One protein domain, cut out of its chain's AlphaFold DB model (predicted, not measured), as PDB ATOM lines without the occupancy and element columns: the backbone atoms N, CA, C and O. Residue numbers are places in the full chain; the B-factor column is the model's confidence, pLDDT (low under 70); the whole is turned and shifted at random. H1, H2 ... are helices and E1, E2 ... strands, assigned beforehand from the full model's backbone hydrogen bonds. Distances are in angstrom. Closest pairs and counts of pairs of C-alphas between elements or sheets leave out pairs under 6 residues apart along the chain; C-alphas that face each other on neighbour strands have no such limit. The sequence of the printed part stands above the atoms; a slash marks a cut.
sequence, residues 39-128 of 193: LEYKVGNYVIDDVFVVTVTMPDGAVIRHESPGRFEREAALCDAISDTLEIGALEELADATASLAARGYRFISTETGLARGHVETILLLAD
ATOM      1  N   LEU A  39     -24.933  30.229 -80.029       88.75
ATOM      2  CA  LEU A  39     -24.538  28.842 -80.255       88.75
ATOM      3  C   LEU A  39     -25.633  27.901 -79.751       88.75
ATOM      4  O   LEU A  39     -26.149  28.053 -78.643       88.75
ATOM      5  N   GLU A  40     -25.964  26.909 -80.575       90.31
ATOM      6  CA  GLU A  40     -26.921  25.852 -80.250       90.31
ATOM      7  C   GLU A  40     -26.187  24.518 -80.102       90.31
ATOM      8  O   GLU A  40     -25.575  24.014 -81.047       90.31
ATOM      9  N   TYR A  41     -26.295  23.926 -78.916       90.62
ATOM     10  CA  TYR A  41     -25.744  22.622 -78.577       90.62
ATOM     11  C   TYR A  41     -26.882  21.609 -78.485       90.62
ATOM     12  O   TYR A  41     -27.836  21.771 -77.722       90.62
ATOM     13  N   LYS A  42     -26.771  20.532 -79.257       89.25
ATOM     14  CA  LYS A  42     -27.708  19.410 -79.247       89.25
ATOM     15  C   LYS A  42     -27.105  18.265 -78.464       89.25
ATOM     16  O   LYS A  42     -26.095  17.704 -78.888       89.25
ATOM     17  N   VAL A  43     -27.736  17.914 -77.352       87.50
ATOM     18  CA  VAL A  43     -27.301  16.823 -76.488       87.50
ATOM     19  C   VAL A  43     -28.102  15.573 -76.834       87.50
ATOM     20  O   VAL A  43     -29.315  15.495 -76.621       87.50
ATOM     21  N   GLY A  44     -27.401  14.581 -77.373       86.19
ATOM     22  CA  GLY A  44     -27.927  13.253 -77.645       86.19
ATOM     23  C   GLY A  44     -27.358  12.204 -76.693       86.19
ATOM     24  O   GLY A  44     -26.234  12.324 -76.219       86.19
ATOM     25  N   ASN A  45     -28.124  11.149 -76.439       83.75
ATOM     26  CA  ASN A  45     -27.669   9.939 -75.768       83.75
ATOM     27  C   ASN A  45     -27.526   8.817 -76.802       83.75
ATOM     28  O   ASN A  45     -28.494   8.437 -77.473       83.75
ATOM     29  N   TYR A  46     -26.314   8.282 -76.916       79.62
ATOM     30  CA  TYR A  46     -26.037   7.079 -77.680       79.62
ATOM     31  C   TYR A  46     -26.214   5.847 -76.788       79.62
ATOM     32  O   TYR A  46     -25.283   5.346 -76.160       79.62
ATOM     33  N   VAL A  47     -27.452   5.348 -76.767       65.56
ATOM     34  CA  VAL A  47     -27.935   4.296 -75.851       65.56
ATOM     35  C   VAL A  47     -27.144   2.983 -75.948       65.56
ATOM     36  O   VAL A  47     -27.163   2.189 -75.017       65.56
ATOM     37  N   ILE A  48     -26.460   2.726 -77.067       70.38
ATOM     38  CA  ILE A  48     -25.701   1.482 -77.273       70.38
ATOM     39  C   ILE A  48     -24.425   1.458 -76.419       70.38
ATOM     40  O   ILE A  48     -24.078   0.402 -75.894       70.38
ATOM     41  N   ASP A  49     -23.774   2.611 -76.248       72.06
ATOM     42  CA  ASP A  49     -22.485   2.717 -75.552       72.06
ATOM     43  C   ASP A  49     -22.588   3.456 -74.206       72.06
ATOM     44  O   ASP A  49     -21.582   3.625 -73.519       72.06
ATOM     45  N   ASP A  50     -23.801   3.853 -73.798       78.12
ATOM     46  CA  ASP A  50     -24.079   4.688 -72.616       78.12
ATOM     47  C   ASP A  50     -23.337   6.048 -72.640       78.12
ATOM     48  O   ASP A  50     -23.019   6.618 -71.593       78.12
ATOM     49  N   VAL A  51     -23.049   6.576 -73.834       85.38
ATOM     50  CA  VAL A  51     -22.267   7.807 -74.053       85.38
ATOM     51  C   VAL A  51     -23.187   8.961 -74.444       85.38
ATOM     52  O   VAL A  51     -24.153   8.784 -75.190       85.38
ATOM     53  N   PHE A  52     -22.884  10.166 -73.961       83.75
ATOM     54  CA  PHE A  52     -23.533  11.387 -74.431       83.75
ATOM     55  C   PHE A  52     -22.729  12.018 -75.563       83.75
ATOM     56  O   PHE A  52     -21.505  12.069 -75.511       83.75
ATOM     57  N   VAL A  53     -23.431  12.514 -76.580       87.62
ATOM     58  CA  VAL A  53     -22.836  13.220 -77.714       87.62
ATOM     59  C   VAL A  53     -23.410  14.624 -77.762       87.62
ATOM     60  O   VAL A  53     -24.618  14.801 -77.924       87.62
ATOM     61  N   VAL A  54     -22.542  15.622 -77.660       88.88
ATOM     62  CA  VAL A  54     -22.894  17.029 -77.830       88.88
ATOM     63  C   VAL A  54     -22.501  17.449 -79.235       88.88
ATOM     64  O   VAL A  54     -21.343  17.337 -79.630       88.88
ATOM     65  N   THR A  55     -23.477  17.892 -80.021       90.06
ATOM     66  CA  THR A  55     -23.258  18.403 -81.377       90.06
ATOM     67  C   THR A  55     -23.525  19.898 -81.411       90.06
ATOM     68  O   THR A  55     -24.600  20.334 -81.008       90.06
ATOM     69  N   VAL A  56     -22.591  20.667 -81.953       91.25
ATOM     70  CA  VAL A  56     -22.719  22.113 -82.161       91.25
ATOM     71  C   VAL A  56     -22.474  22.431 -83.628       91.25
ATOM     72  O   VAL A  56     -21.628  21.814 -84.276       91.25
ATOM     73  N   THR A  57     -23.264  23.352 -84.175       86.88
ATOM     74  CA  THR A  57     -23.052  23.886 -85.527       86.88
ATOM     75  C   THR A  57     -22.541  25.309 -85.396       86.88
ATOM     76  O   THR A  57     -23.232  26.166 -84.851       86.88
ATOM     77  N   MET A  58     -21.319  25.534 -85.857       84.12
ATOM     78  CA  MET A  58     -20.655  26.829 -85.827       84.12
ATOM     79  C   MET A  58     -21.240  27.762 -86.904       84.12
ATOM     80  O   MET A  58     -21.831  27.281 -87.878       84.12
ATOM     81  N   PRO A  59     -21.078  29.094 -86.774       76.38
ATOM     82  CA  PRO A  59     -21.606  30.058 -87.748       76.38
ATOM     83  C   PRO A  59     -21.094  29.866 -89.186       76.38
ATOM     84  O   PRO A  59     -21.779  30.228 -90.138       76.38
ATOM     85  N   ASP A  60     -19.908  29.282 -89.353       79.56
ATOM     86  CA  ASP A  60     -19.306  28.941 -90.648       79.56
ATOM     87  C   ASP A  60     -19.864  27.639 -91.264       79.56
ATOM     88  O   ASP A  60     -19.476  27.244 -92.365       79.56
ATOM     89  N   GLY A  61     -20.787  26.971 -90.566       78.44
ATOM     90  CA  GLY A  61     -21.376  25.695 -90.956       78.44
ATOM     91  C   GLY A  61     -20.565  24.469 -90.530       78.44
ATOM     92  O   GLY A  61     -20.986  23.348 -90.823       78.44
ATOM     93  N   ALA A  62     -19.433  24.638 -89.836       83.88
ATOM     94  CA  ALA A  62     -18.688  23.517 -89.281       83.88
ATOM     95  C   ALA A  62     -19.500  22.826 -88.178       83.88
ATOM     96  O   ALA A  62     -20.125  23.469 -87.336       83.88
ATOM     97  N   VAL A  63     -19.488  21.493 -88.172       86.50
ATOM     98  CA  VAL A  63     -20.170  20.695 -87.149       86.50
ATOM     99  C   VAL A  63     -19.122  20.054 -86.260       86.50
ATOM    100  O   VAL A  63     -18.320  19.249 -86.733       86.50
ATOM    101  N   ILE A  64     -19.156  20.388 -84.974       86.50
ATOM    102  CA  ILE A  64     -18.260  19.821 -83.967       86.50
ATOM    103  C   ILE A  64     -19.059  18.840 -83.109       86.50
ATOM    104  O   ILE A  64     -20.238  19.056 -82.813       86.50
ATOM    105  N   ARG A  65     -18.423  17.720 -82.761       87.62
ATOM    106  CA  ARG A  65     -19.004  16.652 -81.951       87.62
ATOM    107  C   ARG A  65     -18.073  16.305 -80.802       87.62
ATOM    108  O   ARG A  65     -16.920  15.967 -81.046       87.62
ATOM    109  N   HIS A  66     -18.617  16.337 -79.593       86.81
ATOM    110  CA  HIS A  66     -17.930  15.935 -78.372       86.81
ATOM    111  C   HIS A  66     -18.643  14.731 -77.780       86.81
ATOM    112  O   HIS A  66     -19.867  14.739 -77.632       86.81
ATOM    113  N   GLU A  67     -17.881  13.690 -77.476       86.06
ATOM    114  CA  GLU A  67     -18.371  12.482 -76.818       86.06
ATOM    115  C   GLU A  67     -17.971  12.525 -75.347       86.06
ATOM    116  O   GLU A  67     -16.892  13.010 -75.011       86.06
ATOM    117  N   SER A  68     -18.840  12.033 -74.467       81.56
ATOM    118  CA  SER A  68     -18.534  11.999 -73.041       81.56
ATOM    119  C   SER A  68     -17.325  11.094 -72.751       81.56
ATOM    120  O   SER A  68     -17.249   9.993 -73.304       81.56
ATOM    121  N   PRO A  69     -16.392  11.512 -71.870       74.94
ATOM    122  CA  PRO A  69     -15.181  10.739 -71.585       74.94
ATOM    123  C   PRO A  69     -15.474   9.423 -70.850       74.94
ATOM    124  O   PRO A  69     -14.709   8.461 -70.959       74.94
ATOM    125  N   GLY A  70     -16.604   9.355 -70.143       74.12
ATOM    126  CA  GLY A  70     -17.138   8.153 -69.520       74.12
ATOM    127  C   GLY A  70     -18.617   7.910 -69.823       74.12
ATOM    128  O   GLY A  70     -19.284   8.661 -70.542       74.12
ATOM    129  N   ARG A  71     -19.149   6.827 -69.246       76.38
ATOM    130  CA  ARG A  71     -20.578   6.502 -69.338       76.38
ATOM    131  C   ARG A  71     -21.396   7.480 -68.509       76.38
ATOM    132  O   ARG A  71     -21.075   7.720 -67.350       76.38
ATOM    133  N   PHE A  72     -22.491   7.962 -69.081       70.62
ATOM    134  CA  PHE A  72     -23.428   8.894 -68.447       70.62
ATOM    135  C   PHE A  72     -22.844  10.258 -68.027       70.62
ATOM    136  O   PHE A  72     -23.480  10.985 -67.265       70.62
ATOM    137  N   GLU A  73     -21.689  10.663 -68.558       82.75
ATOM    138  CA  GLU A  73     -21.045  11.942 -68.219       82.75
ATOM    139  C   GLU A  73     -21.518  13.087 -69.131       82.75
ATOM    140  O   GLU A  73     -20.758  13.673 -69.903       82.75
ATOM    141  N   ARG A  74     -22.816  13.402 -69.047       85.12
ATOM    142  CA  ARG A  74     -23.453  14.477 -69.828       85.12
ATOM    143  C   ARG A  74     -22.779  15.836 -69.608       85.12
ATOM    144  O   ARG A  74     -22.540  16.561 -70.569       85.12
ATOM    145  N   GLU A  75     -22.536  16.198 -68.349       85.81
ATOM    146  CA  GLU A  75     -22.011  17.520 -67.983       85.81
ATOM    147  C   GLU A  75     -20.582  17.718 -68.485       85.81
ATOM    148  O   GLU A  75     -20.300  18.760 -69.066       85.81
ATOM    149  N   ALA A  76     -19.727  16.699 -68.368       85.50
ATOM    150  CA  ALA A  76     -18.360  16.747 -68.880       85.50
ATOM    151  C   ALA A  76     -18.334  16.976 -70.402       85.50
ATOM    152  O   ALA A  76     -17.686  17.904 -70.871       85.50
ATOM    153  N   ALA A  77     -19.132  16.214 -71.165       86.38
ATOM    154  CA  ALA A  77     -19.217  16.378 -72.620       86.38
ATOM    155  C   ALA A  77     -19.674  17.785 -73.041       86.38
ATOM    156  O   ALA A  77     -19.255  18.310 -74.072       86.38
ATOM    157  N   LEU A  78     -20.569  18.386 -72.256       88.38
ATOM    158  CA  LEU A  78     -21.071  19.730 -72.497       88.38
ATOM    159  C   LEU A  78     -20.037  20.799 -72.138       88.38
ATOM    160  O   LEU A  78     -19.855  21.736 -72.910       88.38
ATOM    161  N   CYS A  79     -19.369  20.666 -70.995       88.94
ATOM    162  CA  CYS A  79     -18.300  21.570 -70.587       88.94
ATOM    163  C   CYS A  79     -17.157  21.571 -71.607       88.94
ATOM    164  O   CYS A  79     -16.748  22.649 -72.033       88.94
ATOM    165  N   ASP A  80     -16.732  20.395 -72.073       88.12
ATOM    166  CA  ASP A  80     -15.713  20.262 -73.120       88.12
ATOM    167  C   ASP A  80     -16.157  20.950 -74.417       88.12
ATOM    168  O   ASP A  80     -15.422  21.762 -74.980       88.12
ATOM    169  N   ALA A  81     -17.400  20.709 -74.853       89.00
ATOM    170  CA  ALA A  81     -17.943  21.352 -76.047       89.00
ATOM    171  C   ALA A  81     -17.973  22.885 -75.931       89.00
ATOM    172  O   ALA A  81     -17.660  23.590 -76.892       89.00
ATOM    173  N   ILE A  82     -18.351  23.425 -74.771       88.81
ATOM    174  CA  ILE A  82     -18.386  24.874 -74.523       88.81
ATOM    175  C   ILE A  82     -16.968  25.451 -74.474       88.81
ATOM    176  O   ILE A  82     -16.712  26.492 -75.082       88.81
ATOM    177  N   SER A  83     -16.045  24.783 -73.781       87.50
ATOM    178  CA  SER A  83     -14.652  25.215 -73.683       87.50
ATOM    179  C   SER A  83     -13.980  25.291 -75.049       87.50
ATOM    180  O   SER A  83     -13.359  26.309 -75.358       87.50
ATOM    181  N   ASP A  84     -14.173  24.273 -75.887       86.88
ATOM    182  CA  ASP A  84     -13.579  24.212 -77.221       86.88
ATOM    183  C   ASP A  84     -14.208  25.235 -78.176       86.88
ATOM    184  O   ASP A  84     -13.493  25.953 -78.874       86.88
ATOM    185  N   THR A  85     -15.540  25.368 -78.181       86.81
ATOM    186  CA  THR A  85     -16.237  26.322 -79.070       86.81
ATOM    187  C   THR A  85     -15.955  27.783 -78.745       86.81
ATOM    188  O   THR A  85     -15.909  28.609 -79.655       86.81
ATOM    189  N   LEU A  86     -15.776  28.116 -77.465       83.62
ATOM    190  CA  LEU A  86     -15.459  29.476 -77.028       83.62
ATOM    191  C   LEU A  86     -13.953  29.719 -76.868       83.62
ATOM    192  O   LEU A  86     -13.550  30.827 -76.511       83.62
ATOM    193  N   GLU A  87     -13.128  28.699 -77.120       83.12
ATOM    194  CA  GLU A  87     -11.676  28.719 -76.931       83.12
ATOM    195  C   GLU A  87     -11.266  29.264 -75.550       83.12
ATOM    196  O   GLU A  87     -10.395  30.134 -75.410       83.12
ATOM    197  N   ILE A  88     -11.946  28.782 -74.512       79.19
ATOM    198  CA  ILE A  88     -11.693  29.142 -73.114       79.19
ATOM    199  C   ILE A  88     -10.999  27.992 -72.378       79.19
ATOM    200  O   ILE A  88     -10.896  26.876 -72.879       79.19
ATOM    201  N   GLY A  89     -10.497  28.271 -71.171       80.38
ATOM    202  CA  GLY A  89      -9.957  27.223 -70.304       80.38
ATOM    203  C   GLY A  89     -10.984  26.115 -70.049       80.38
ATOM    204  O   GLY A  89     -12.193  26.357 -70.117       80.38
ATOM    205  N   ALA A  90     -10.491  24.911 -69.759       82.25
ATOM    206  CA  ALA A  90     -11.336  23.763 -69.453       82.25
ATOM    207  C   ALA A  90     -12.293  24.092 -68.296       82.25
ATOM    208  O   ALA A  90     -11.874  24.614 -67.259       82.25
ATOM    209  N   LEU A  91     -13.576  23.821 -68.510       82.62
ATOM    210  CA  LEU A  91     -14.625  23.971 -67.513       82.62
ATOM    211  C   LEU A  91     -14.816  22.625 -66.809       82.62
ATOM    212  O   LEU A  91     -15.100  21.628 -67.461       82.62
ATOM    213  N   GLU A  92     -14.649  22.585 -65.488       79.12
ATOM    214  CA  GLU A  92     -14.757  21.330 -64.723       79.12
ATOM    215  C   GLU A  92     -16.211  21.010 -64.343       79.12
ATOM    216  O   GLU A  92     -16.629  19.856 -64.399       79.12
ATOM    217  N   GLU A  93     -17.007  22.035 -64.018       82.06
ATOM    218  CA  GLU A  93     -18.397  21.885 -63.577       82.06
ATOM    219  C   GLU A  93     -19.336  22.833 -64.331       82.06
ATOM    220  O   GLU A  93     -18.999  23.986 -64.614       82.06
ATOM    221  N   LEU A  94     -20.564  22.380 -64.611       79.38
ATOM    222  CA  LEU A  94     -21.550  23.178 -65.350       79.38
ATOM    223  C   LEU A  94     -22.021  24.419 -64.565       79.38
ATOM    224  O   LEU A  94     -22.370  25.449 -65.151       79.38
ATOM    225  N   ALA A  95     -22.020  24.341 -63.232       74.00
ATOM    226  CA  ALA A  95     -22.337  25.475 -62.368       74.00
ATOM    227  C   ALA A  95     -21.298  26.600 -62.529       74.00
ATOM    228  O   ALA A  95     -21.661  27.754 -62.778       74.00
ATOM    229  N   ASP A  96     -20.014  26.241 -62.488       73.62
ATOM    230  CA  ASP A  96     -18.900  27.165 -62.701       73.62
ATOM    231  C   ASP A  96     -18.851  27.668 -64.145       73.62
ATOM    232  O   ASP A  96     -18.616  28.856 -64.384       73.62
ATOM    233  N   ALA A  97     -19.167  26.801 -65.112       76.50
ATOM    234  CA  ALA A  97     -19.349  27.180 -66.506       76.50
ATOM    235  C   ALA A  97     -20.400  28.279 -66.653       76.50
ATOM    236  O   ALA A  97     -20.132  29.297 -67.278       76.50
ATOM    237  N   THR A  98     -21.568  28.125 -66.030       76.62
ATOM    238  CA  THR A  98     -22.658  29.106 -66.129       76.62
ATOM    239  C   THR A  98     -22.251  30.462 -65.549       76.62
ATOM    240  O   THR A  98     -22.511  31.499 -66.162       76.62
ATOM    241  N   ALA A  99     -21.564  30.476 -64.404       67.44
ATOM    242  CA  ALA A  99     -21.052  31.708 -63.807       67.44
ATOM    243  C   ALA A  99     -19.953  32.362 -64.668       67.44
ATOM    244  O   ALA A  99     -19.962  33.578 -64.873       67.44
ATOM    245  N   SER A 100     -19.034  31.561 -65.212       71.88
ATOM    246  CA  SER A 100     -17.960  32.007 -66.110       71.88
ATOM    247  C   SER A 100     -18.504  32.564 -67.432       71.88
ATOM    248  O   SER A 100     -18.047  33.603 -67.913       71.88
ATOM    249  N   LEU A 101     -19.530  31.923 -67.994       76.44
ATOM    250  CA  LEU A 101     -20.245  32.360 -69.192       76.44
ATOM    251  C   LEU A 101     -20.976  33.682 -68.956       76.44
ATOM    252  O   LEU A 101     -20.825  34.602 -69.757       76.44
ATOM    253  N   ALA A 102     -21.679  33.820 -67.828       70.88
ATOM    254  CA  ALA A 102     -22.332  35.071 -67.449       70.88
ATOM    255  C   ALA A 102     -21.319  36.216 -67.292       70.88
ATOM    256  O   ALA A 102     -21.545  37.322 -67.779       70.88
ATOM    257  N   ALA A 103     -20.152  35.951 -66.694       66.50
ATOM    258  CA  ALA A 103     -19.071  36.934 -66.600       66.50
ATOM    259  C   ALA A 103     -18.499  37.349 -67.972       66.50
ATOM    260  O   ALA A 103     -17.919  38.427 -68.097       66.50
ATOM    261  N   ARG A 104     -18.668  36.508 -69.001       68.94
ATOM    262  CA  ARG A 104     -18.292  36.775 -70.398       68.94
ATOM    263  C   ARG A 104     -19.444  37.325 -71.245       68.94
ATOM    264  O   ARG A 104     -19.236  37.557 -72.433       68.94
ATOM    265  N   GLY A 105     -20.617  37.556 -70.651       66.75
ATOM    266  CA  GLY A 105     -21.792  38.106 -71.331       66.75
ATOM    267  C   GLY A 105     -22.624  37.087 -72.095       66.75
ATOM    268  O   GLY A 105     -23.272  37.467 -73.064       66.75
ATOM    269  N   TYR A 106     -22.580  35.812 -71.710       75.94
ATOM    270  CA  TYR A 106     -23.470  34.783 -72.238       75.94
ATOM    271  C   TYR A 106     -24.525  34.379 -71.220       75.94
ATOM    272  O   TYR A 106     -24.244  34.150 -70.043       75.94
ATOM    273  N   ARG A 107     -25.730  34.149 -71.727       76.44
ATOM    274  CA  ARG A 107     -26.811  33.476 -71.032       76.44
ATOM    275  C   ARG A 107     -26.860  32.013 -71.439       76.44
ATOM    276  O   ARG A 107     -26.926  31.686 -72.621       76.44
ATOM    277  N   PHE A 108     -26.894  31.150 -70.433       81.75
ATOM    278  CA  PHE A 108     -27.107  29.721 -70.596       81.75
ATOM    279  C   PHE A 108     -28.601  29.397 -70.487       81.75
ATOM    280  O   PHE A 108     -29.224  29.680 -69.460       81.75
ATOM    281  N   ILE A 109     -29.187  28.808 -71.532       82.38
ATOM    282  CA  ILE A 109     -30.592  28.383 -71.559       82.38
ATOM    283  C   ILE A 109     -30.646  26.903 -71.938       82.38
ATOM    284  O   ILE A 109     -30.316  26.531 -73.058       82.38
ATOM    285  N   SER A 110     -31.104  26.059 -71.019       82.81
ATOM    286  CA  SER A 110     -31.350  24.637 -71.277       82.81
ATOM    287  C   SER A 110     -32.838  24.396 -71.521       82.81
ATOM    288  O   SER A 110     -33.689  24.892 -70.781       82.81
ATOM    289  N   THR A 111     -33.153  23.647 -72.579       82.81
ATOM    290  CA  THR A 111     -34.509  23.200 -72.902       82.81
ATOM    291  C   THR A 111     -34.512  21.689 -73.097       82.81
ATOM    292  O   THR A 111     -33.937  21.169 -74.056       82.81
ATOM    293  N   GLU A 112     -35.201  20.970 -72.213       77.19
ATOM    294  CA  GLU A 112     -35.444  19.539 -72.389       77.19
ATOM    295  C   GLU A 112     -36.381  19.314 -73.578       77.19
ATOM    296  O   GLU A 112     -37.494  19.836 -73.636       77.19
ATOM    297  N   THR A 113     -35.941  18.517 -74.544       65.56
ATOM    298  CA  THR A 113     -36.684  18.280 -75.794       65.56
ATOM    299  C   THR A 113     -37.408  16.933 -75.815       65.56
ATOM    300  O   THR A 113     -38.060  16.593 -76.802       65.56
ATOM    301  N   GLY A 114     -37.333  16.179 -74.714       55.59
ATOM    302  CA  GLY A 114     -37.868  14.823 -74.601       55.59
ATOM    303  C   GLY A 114     -37.095  13.812 -75.458       55.59
ATOM    304  O   GLY A 114     -36.445  14.173 -76.431       55.59
ATOM    305  N   LEU A 115     -37.189  12.524 -75.105       56.25
ATOM    306  CA  LEU A 115     -36.436  11.394 -75.692       56.25
ATOM    307  C   LEU A 115     -36.877  11.002 -77.121       56.25
ATOM    308  O   LEU A 115     -37.025   9.822 -77.452       56.25
ATOM    309  N   ALA A 116     -37.109  11.966 -78.004       54.97
ATOM    310  CA  ALA A 116     -37.375  11.667 -79.402       54.97
ATOM    311  C   ALA A 116     -36.050  11.339 -80.114       54.97
ATOM    312  O   ALA A 116     -35.226  12.213 -80.364       54.97
ATOM    313  N   ARG A 117     -35.859  10.063 -80.485       59.56
ATOM    314  CA  ARG A 117     -34.719   9.582 -81.304       59.56
ATOM    315  C   ARG A 117     -33.334   9.792 -80.668       59.56
ATOM    316  O   ARG A 117     -32.368  10.046 -81.379       59.56
ATOM    317  N   GLY A 118     -33.241   9.678 -79.344       66.62
ATOM    318  CA  GLY A 118     -31.976   9.823 -78.617       66.62
ATOM    319  C   GLY A 118     -31.530  11.271 -78.416       66.62
ATOM    320  O   GLY A 118     -30.566  11.483 -77.698       66.62
ATOM    321  N   HIS A 119     -32.229  12.265 -78.974       74.00
ATOM    322  CA  HIS A 119     -32.071  13.663 -78.566       74.00
ATOM    323  C   HIS A 119     -32.705  13.835 -77.188       74.00
ATOM    324  O   HIS A 119     -33.802  13.329 -76.959       74.00
ATOM    325  N   VAL A 120     -32.004  14.480 -76.263       76.44
ATOM    326  CA  VAL A 120     -32.454  14.609 -74.868       76.44
ATOM    327  C   VAL A 120     -32.718  16.071 -74.538       76.44
ATOM    328  O   VAL A 120     -33.707  16.393 -73.877       76.44
ATOM    329  N   GLU A 121     -31.880  16.964 -75.050       83.44
ATOM    330  CA  GLU A 121     -31.875  18.360 -74.645       83.44
ATOM    331  C   GLU A 121     -31.230  19.243 -75.714       83.44
ATOM    332  O   GLU A 121     -30.281  18.847 -76.397       83.44
ATOM    333  N   THR A 122     -31.730  20.470 -75.822       85.75
ATOM    334  CA  THR A 122     -31.079  21.550 -76.559       85.75
ATOM    335  C   THR A 122     -30.627  22.622 -75.579       85.75
ATOM    336  O   THR A 122     -31.405  23.079 -74.743       85.75
ATOM    337  N   ILE A 123     -29.375  23.044 -75.707       87.38
ATOM    338  CA  ILE A 123     -28.793  24.126 -74.919       87.38
ATOM    339  C   ILE A 123     -28.466  25.276 -75.858       87.38
ATOM    340  O   ILE A 123     -27.823  25.088 -76.888       87.38
ATOM    341  N   LEU A 124     -28.914  26.468 -75.489       86.44
ATOM    342  CA  LEU A 124     -28.635  27.709 -76.189       86.44
ATOM    343  C   LEU A 124     -27.704  28.558 -75.327       86.44
ATOM    344  O   LEU A 124     -28.022  28.870 -74.177       86.44
ATOM    345  N   LEU A 125     -26.565  28.935 -75.904       84.50
ATOM    346  CA  LEU A 125     -25.730  30.017 -75.402       84.50
ATOM    347  C   LEU A 125     -26.002  31.246 -76.253       84.50
ATOM    348  O   LEU A 125     -25.728  31.244 -77.451       84.50
ATOM    349  N   LEU A 126     -26.553  32.281 -75.632       80.75
ATOM    350  CA  LEU A 126     -26.866  33.542 -76.296       80.75
ATOM    351  C   LEU A 126     -26.070  34.648 -75.627       80.75
ATOM    352  O   LEU A 126     -26.073  34.738 -74.400       80.75
ATOM    353  N   ALA A 127     -25.383  35.469 -76.410       75.06
ATOM    354  CA  ALA A 127     -24.806  36.693 -75.893       75.06
ATOM    355  C   ALA A 127     -25.938  37.567 -75.326       75.06
ATOM    356  O   ALA A 127     -27.046  37.593 -75.867       75.06
ATOM    357  N   ASP A 128     -25.682  38.265 -74.222       70.50
ATOM    358  CA  ASP A 128     -26.657  39.195 -73.663       70.50
ATOM    359  C   ASP A 128     -27.056  40.223 -74.728       70.50
ATOM    360  O   ASP A 128     -26.224  40.669 -75.517       70.50
TER     361      ASP A 128
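AT A GLANCE: This is residues 39 to 128 of the 193 residues of an uncharacterized protein of Caballeronia ptereochthonis (UniProt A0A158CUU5). A twisted sheet of five strands makes one wall, and two helices, side by side and running the same way, cover one of its faces in two layers, a layer of helices over a layer of strands. H1 packs on the half made by E3, E2 and E1, while H2 sits by E4 near the other edge, and the other face is bare. The printed part has 90 residues, with the named elements E1, E2, E3, H1, H2, E4 and E5 along the chain and a sheet ordered E3, E2, E1, E5, E4, antiparallel throughout. The class is mixed, helices and strands; the whole is compact, with a radius of gyration of the C-alphas of 12.5 A and spans of 37 by 25 by 23 A.

IN THESE COORDINATES: E1, residues 39 to 46, begins at C-alpha 39 (-24.538, 28.842, -80.255) and is 22.0 A long. E2, residues 51 to 57, is 19.8 A long, and E3, residues 63 to 67, 13.3 A. H1, residues 74 to 85, begins at C-alpha 74 (-23.453, 14.477, -69.828) and is 16.7 A long. H2, residues 94 to 103, is 14.0 A long. E4, residues 106 to 112, is 19.4 A long. E5, residues 119 to 127, is 24.3 A long and ends at C-alpha 127 (-24.806, 36.693, -75.893).

HOW THE PARTS SIT: E1, E2 and E3 form a meander, each strand the antiparallel neighbour of the one before. In the hairpin E1 and E2, N 44 and O 53 are 2.8 A apart; in the hairpin E2 and E3, N 54 and O 66 are 2.8 A apart. E1 and E5 are antiparallel at 162 degrees, with N 41 and O 123 at 2.8 A. In the hairpin E4 and E5, N 109 and O 124 are 2.9 A apart. E3 and E4 are the edge strands. H1 is on the sheet; its closest C-alphas to E2 are those of Arg 74 and Phe 52, 5.5 A. H2 is on the sheet at a height of 5.8 A, over none of the strands; the C-alphas of Thr 98 and Phe 108 of E4 are 6.3 A apart. H1, with residues 75 to 79 alone, touches H2 at a shallow tilt of 31 degrees, the same way; the closest C-alphas, of Glu 75 and Leu 94, are 6.3 A apart. In H1 and H2 every O i to N i+4 pair is within hydrogen-bond range.

THE WHOLE: The two C-alphas farthest apart, those of Ile 48 and Asp 128, are 37.9 A apart. The printed part has no cut and no long link. The mean pLDDT of the printed part is 79.8; residues 47, 99, 103 to 105 and 113 to 118 are under 70.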